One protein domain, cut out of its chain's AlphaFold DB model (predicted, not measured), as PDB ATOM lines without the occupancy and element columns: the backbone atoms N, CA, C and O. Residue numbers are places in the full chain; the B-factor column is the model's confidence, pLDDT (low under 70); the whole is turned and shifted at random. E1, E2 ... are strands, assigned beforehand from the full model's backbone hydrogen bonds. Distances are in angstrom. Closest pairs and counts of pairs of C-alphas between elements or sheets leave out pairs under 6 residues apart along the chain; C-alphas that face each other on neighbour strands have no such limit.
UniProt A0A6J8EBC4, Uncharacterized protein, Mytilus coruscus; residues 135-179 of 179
ATOM      1  N   HIS A 135      -6.961  -2.419  35.739       75.38
ATOM      2  CA  HIS A 135      -7.428  -3.510  34.899       75.38
ATOM      3  C   HIS A 135      -6.216  -4.353  34.528       75.38
ATOM      4  O   HIS A 135      -5.145  -3.812  34.258       75.38
ATOM      5  N   CYS A 136      -6.380  -5.674  34.509       76.62
ATOM      6  CA  CYS A 136      -5.308  -6.530  34.032       76.62
ATOM      7  C   CYS A 136      -5.030  -6.228  32.556       76.62
ATOM      8  O   CYS A 136      -5.984  -6.141  31.775       76.62
ATOM      9  N   PRO A 137      -3.755  -6.067  32.164       74.38
ATOM     10  CA  PRO A 137      -3.410  -5.908  30.765       74.38
ATOM     11  C   PRO A 137      -3.886  -7.145  30.004       74.38
ATOM     12  O   PRO A 137      -3.788  -8.271  30.495       74.38
ATOM     13  N   VAL A 138      -4.436  -6.930  28.811       70.62
ATOM     14  CA  VAL A 138      -4.792  -8.037  27.926       70.62
ATOM     15  C   VAL A 138      -3.484  -8.625  27.415       70.62
ATOM     16  O   VAL A 138      -2.765  -7.975  26.658       70.62
ATOM     17  N   ASP A 139      -3.146  -9.826  27.874       66.31
ATOM     18  CA  ASP A 139      -1.919 -10.491  27.458       66.31
ATOM     19  C   ASP A 139      -1.925 -10.764  25.946       66.31
ATOM     20  O   ASP A 139      -2.835 -11.433  25.448       66.31
ATOM     21  N   PRO A 140      -0.884 -10.343  25.205       61.62
ATOM     22  CA  PRO A 140      -0.735 -10.685  23.793       61.62
ATOM     23  C   PRO A 140      -0.240 -12.125  23.572       61.62
ATOM     24  O   PRO A 140      -0.159 -12.566  22.427       61.62
ATOM     25  N   VAL A 141       0.123 -12.866  24.632       61.84
ATOM     26  CA  VAL A 141       0.715 -14.211  24.536       61.84
ATOM     27  C   VAL A 141      -0.342 -15.292  24.806       61.84
ATOM     28  O   VAL A 141      -0.815 -15.410  25.939       61.84
ATOM     29  N   PRO A 142      -0.690 -16.134  23.815       61.25
ATOM     30  CA  PRO A 142      -1.568 -17.277  24.028       61.25
ATOM     31  C   PRO A 142      -0.928 -18.289  24.988       61.25
ATOM     32  O   PRO A 142       0.245 -18.643  24.868       61.25
ATOM     33  N   ASN A 143      -1.716 -18.788  25.938       63.12
ATOM     34  CA  ASN A 143      -1.311 -19.774  26.943       63.12
ATOM     35  C   ASN A 143      -1.136 -21.187  26.346       63.12
ATOM     36  O   ASN A 143      -1.902 -22.087  26.691       63.12
ATOM     37  N   SER A 144      -0.184 -21.401  25.432       63.12
ATOM     38  CA  SER A 144      -0.044 -22.698  24.745       63.12
ATOM     39  C   SER A 144       1.283 -23.437  24.936       63.12
ATOM     40  O   SER A 144       1.378 -24.554  24.453       63.12
ATOM     41  N   ASN A 145       2.281 -22.906  25.661       63.75
ATOM     42  CA  ASN A 145       3.592 -23.575  25.825       63.75
ATOM     43  C   ASN A 145       4.212 -23.443  27.236       63.75
ATOM     44  O   ASN A 145       5.431 -23.355  27.391       63.75
ATOM     45  N   CYS A 146       3.402 -23.439  28.297       71.38
ATOM     46  CA  CYS A 146       3.929 -23.443  29.665       71.38
ATOM     47  C   CYS A 146       4.359 -24.870  30.069       71.38
ATOM     48  O   CYS A 146       3.630 -25.566  30.772       71.38
ATOM     49  N   TYR A 147       5.536 -25.321  29.618       72.81
ATOM     50  CA  TYR A 147       6.139 -26.632  29.934       72.81
ATOM     51  C   TYR A 147       6.662 -26.713  31.388       72.81
ATOM     52  O   TYR A 147       7.822 -27.023  31.630       72.81
ATOM     53  N   GLY A 148       5.822 -26.379  32.373       67.31
ATOM     54  CA  GLY A 148       6.123 -26.536  33.804       67.31
ATOM     55  C   GLY A 148       6.813 -25.351  34.493       67.31
ATOM     56  O   GLY A 148       6.935 -25.358  35.714       67.31
ATOM     57  N   HIS A 149       7.200 -24.298  33.769       72.44
ATOM     58  CA  HIS A 149       7.769 -23.086  34.371       72.44
ATOM     59  C   HIS A 149       6.671 -22.075  34.719       72.44
ATOM     60  O   HIS A 149       6.418 -21.125  33.977       72.44
ATOM     61  N   TYR A 150       5.994 -22.307  35.846       80.19
ATOM     62  CA  TYR A 150       5.020 -21.371  36.400       80.19
ATOM     63  C   TYR A 150       5.660 -20.520  37.494       80.19
ATOM     64  O   TYR A 150       6.019 -21.043  38.548       80.19
ATOM     65  N   HIS A 151       5.776 -19.209  37.286       81.31
ATOM     66  CA  HIS A 151       6.192 -18.298  38.353       81.31
ATOM     67  C   HIS A 151       4.967 -17.593  38.934       81.31
ATOM     68  O   HIS A 151       4.292 -16.797  38.277       81.31
ATOM     69  N   ARG A 152       4.655 -17.914  40.189       86.81
ATOM     70  CA  ARG A 152       3.557 -17.303  40.936       86.81
ATOM     71  C   ARG A 152       4.125 -16.257  41.890       86.81
ATOM     72  O   ARG A 152       4.565 -16.605  42.977       86.81
ATOM     73  N   TYR A 153       4.110 -14.993  41.478       87.44
ATOM     74  CA  TYR A 153       4.514 -13.871  42.332       87.44
ATOM     75  C   TYR A 153       3.366 -13.377  43.225       87.44
ATOM     76  O   TYR A 153       3.615 -12.732  44.235       87.44
ATOM     77  N   CYS A 154       2.119 -13.707  42.876       87.00
ATOM     78  CA  CYS A 154       0.922 -13.437  43.672       87.00
ATOM     79  C   CYS A 154      -0.105 -14.562  43.506       87.00
ATOM     80  O   CYS A 154      -0.121 -15.241  42.474       87.00
ATOM     81  N   SER A 155      -0.941 -14.777  44.524       86.88
ATOM     82  CA  SER A 155      -2.041 -15.754  44.474       86.88
ATOM     83  C   SER A 155      -3.396 -15.085  44.238       86.88
ATOM     84  O   SER A 155      -4.256 -15.668  43.583       86.88
ATOM     85  N   ASP A 156      -3.557 -13.862  44.738       84.31
ATOM     86  CA  ASP A 156      -4.758 -13.035  44.659       84.31
ATOM     87  C   ASP A 156      -4.384 -11.549  44.851       84.31
ATOM     88  O   ASP A 156      -3.229 -11.227  45.143       84.31
ATOM     89  N   ASP A 157      -5.353 -10.643  44.692       81.25
ATOM     90  CA  ASP A 157      -5.150  -9.190  44.829       81.25
ATOM     91  C   ASP A 157      -4.638  -8.777  46.229       81.25
ATOM     92  O   ASP A 157      -3.928  -7.785  46.357       81.25
ATOM     93  N   SER A 158      -4.948  -9.535  47.290       80.00
ATOM     94  CA  SER A 158      -4.478  -9.246  48.657       80.00
ATOM     95  C   SER A 158      -3.026  -9.667  48.895       80.00
ATOM     96  O   SER A 158      -2.354  -9.108  49.760       80.00
ATOM     97  N   SER A 159      -2.515 -10.598  48.083       87.25
ATOM     98  CA  SER A 159      -1.095 -10.967  48.066       87.25
ATOM     99  C   SER A 159      -0.206  -9.838  47.529       87.25
ATOM    100  O   SER A 159       1.016  -9.897  47.671       87.25
ATOM    101  N   CYS A 160      -0.794  -8.842  46.866       82.00
ATOM    102  CA  CYS A 160      -0.065  -7.781  46.203       82.00
ATOM    103  C   CYS A 160       0.086  -6.534  47.093       82.00
ATOM    104  O   CYS A 160      -0.893  -6.046  47.667       82.00
ATOM    105  N   PRO A 161       1.300  -5.963  47.200       73.12
ATOM    106  CA  PRO A 161       1.508  -4.725  47.937       73.12
ATOM    107  C   PRO A 161       0.789  -3.555  47.249       73.12
ATOM    108  O   PRO A 161       0.528  -3.578  46.043       73.12
ATOM    109  N   GLN A 162       0.473  -2.519  48.030       64.62
ATOM    110  CA  GLN A 162      -0.095  -1.253  47.539       64.62
ATOM    111  C   GLN A 162      -1.455  -1.379  46.821       64.62
ATOM    112  O   GLN A 162      -1.813  -0.523  46.023       64.62
ATOM    113  N   LYS A 163      -2.255  -2.411  47.137       64.38
ATOM    114  CA  LYS A 163      -3.589  -2.648  46.536       64.38
ATOM    115  C   LYS A 163      -3.550  -2.827  45.005       64.38
ATOM    116  O   LYS A 163      -4.497  -2.463  44.307       64.38
ATOM    117  N   THR A 164      -2.459  -3.392  44.489       76.81
ATOM    118  CA  THR A 164      -2.310  -3.721  43.064       76.81
ATOM    119  C   THR A 164      -3.029  -5.029  42.709       76.81
ATOM    120  O   THR A 164      -3.417  -5.800  43.587       76.81
ATOM    121  N   LYS A 165      -3.272  -5.269  41.416       80.00
ATOM    122  CA  LYS A 165      -4.057  -6.419  40.941       80.00
ATOM    123  C   LYS A 165      -3.159  -7.605  40.620       80.00
ATOM    124  O   LYS A 165      -2.150  -7.443  39.934       80.00
ATOM    125  N   CYS A 166      -3.534  -8.802  41.061       86.06
ATOM    126  CA  CYS A 166      -2.833 -10.021  40.678       86.06
ATOM    127  C   CYS A 166      -3.327 -10.483  39.306       86.06
ATOM    128  O   CYS A 166      -4.405 -11.062  39.165       86.06
ATOM    129  N   CYS A 167      -2.532 -10.216  38.278       86.06
ATOM    130  CA  CYS A 167      -2.900 -10.476  36.897       86.06
ATOM    131  C   CYS A 167      -2.116 -11.656  36.333       86.06
ATOM    132  O   CYS A 167      -0.933 -11.858  36.628       86.06
ATOM    133  N   LYS A 168      -2.785 -12.444  35.490       83.69
ATOM    134  CA  LYS A 168      -2.105 -13.433  34.657       83.69
ATOM    135  C   LYS A 168      -1.334 -12.679  33.575       83.69
ATOM    136  O   LYS A 168      -1.916 -11.809  32.939       83.69
ATOM    137  N   GLN A 169      -0.044 -12.982  33.464       81.12
ATOM    138  CA  GLN A 169       0.864 -12.479  32.440       81.12
ATOM    139  C   GLN A 169       1.616 -13.657  31.814       81.12
ATOM    140  O   GLN A 169       2.630 -14.126  32.343       81.12
ATOM    141  N   GLY A 170       1.080 -14.196  30.717       79.38
ATOM    142  CA  GLY A 170       1.598 -15.399  30.054       79.38
ATOM    143  C   GLY A 170       1.538 -16.641  30.960       79.38
ATOM    144  O   GLY A 170       0.458 -17.084  31.354       79.38
ATOM    145  N   CYS A 171       2.704 -17.207  31.304       80.06
ATOM    146  CA  CYS A 171       2.845 -18.375  32.195       80.06
ATOM    147  C   CYS A 171       3.057 -18.001  33.677       80.06
ATOM    148  O   CYS A 171       3.572 -18.806  34.452       80.06
ATOM    149  N   SER A 172       2.770 -16.763  34.086       84.00
ATOM    150  CA  SER A 172       3.040 -16.276  35.445       84.00
ATOM    151  C   SER A 172       1.881 -15.457  36.008       84.00
ATOM    152  O   SER A 172       1.121 -14.856  35.253       84.00
ATOM    153  N   TYR A 173       1.771 -15.399  37.339       86.62
ATOM    154  CA  TYR A 173       0.919 -14.424  38.034       86.62
ATOM    155  C   TYR A 173       1.796 -13.312  38.590       86.62
ATOM    156  O   TYR A 173       2.714 -13.604  39.360       86.62
ATOM    157  N   LYS A 174       1.531 -12.066  38.202       87.00
ATOM    158  CA  LYS A 174       2.297 -10.885  38.613       87.00
ATOM    159  C   LYS A 174       1.365  -9.814  39.168       87.00
ATOM    160  O   LYS A 174       0.259  -9.635  38.666       87.00
ATOM    161  N   CYS A 175       1.834  -9.097  40.186       85.56
ATOM    162  CA  CYS A 175       1.162  -7.895  40.663       85.56
ATOM    163  C   CYS A 175       1.369  -6.790  39.633       85.56
ATOM    164  O   CYS A 175       2.503  -6.385  39.375       85.56
ATOM    165  N   VAL A 176       0.280  -6.344  39.022       80.50
ATOM    166  CA  VAL A 176       0.278  -5.265  38.044       80.50
ATOM    167  C   VAL A 176      -0.383  -4.059  38.698       80.50
ATOM    168  O   VAL A 176      -1.527  -4.123  39.157       80.50
ATOM    169  N   GLY A 177       0.390  -2.979  38.797       68.75
ATOM    170  CA  GLY A 177      -0.109  -1.675  39.214       68.75
ATOM    171  C   GLY A 177      -0.800  -0.943  38.068       68.75
ATOM    172  O   GLY A 177      -1.119  -1.522  37.031       68.75
ATOM    173  N   ALA A 178      -1.025   0.347  38.261       59.44
ATOM    174  CA  ALA A 178      -1.385   1.253  37.184       59.44
ATOM    175  C   ALA A 178      -0.396   1.176  36.010       59.44
ATOM    176  O   ALA A 178       0.809   1.281  36.232       59.44
ATOM    177  N   VAL A 179      -0.903   0.995  34.785       52.38
ATOM    178  CA  VAL A 179      -0.143   1.210  33.541       52.38
ATOM    179  C   VAL A 179      -0.591   2.526  32.934       52.38
ATOM    180  O   VAL A 179      -1.826   2.741  32.900       52.38
TER     181      VAL A 179
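This is residues 135 to 179 of the 179 residues of an uncharacterized protein of Mytilus coruscus (UniProt A0A6J8EBC4). This domain has little regular structure: a long stretch with no named element, residues 135 to 164, loops round a small hairpin of two antiparallel strands, E1 then E2. Residues 151 to 152 of that loop tie it to E2 by a short parallel pairing. The printed part has 45 residues and no named helix; its class is all strand, with only 10 residues in named elements. It is only just compact, close to loose, with a radius of gyration of the C-alphas of 10.8 A, and only just elongated, spanning 31 by 19 by 11 A.

The printed part begins at C-alpha 135 (-7.428, -3.510, 34.899). E1, residues 165 to 169, is 11.5 A long. E2, residues 172 to 176, is 11.6 A long and ends at C-alpha 176 (0.278, -5.265, 38.044).

E1 and E2 form a hairpin with a tight link, their directions 141 degrees apart. N 167 and O 174 are within hydrogen-bond range at 2.9 A.

The C-alphas of Tyr 147 and Gln 162, the two farthest apart, are 31.5 A apart. The printed part has no cut. Confidence is under 70 at 13 residues, among them 139 to 145.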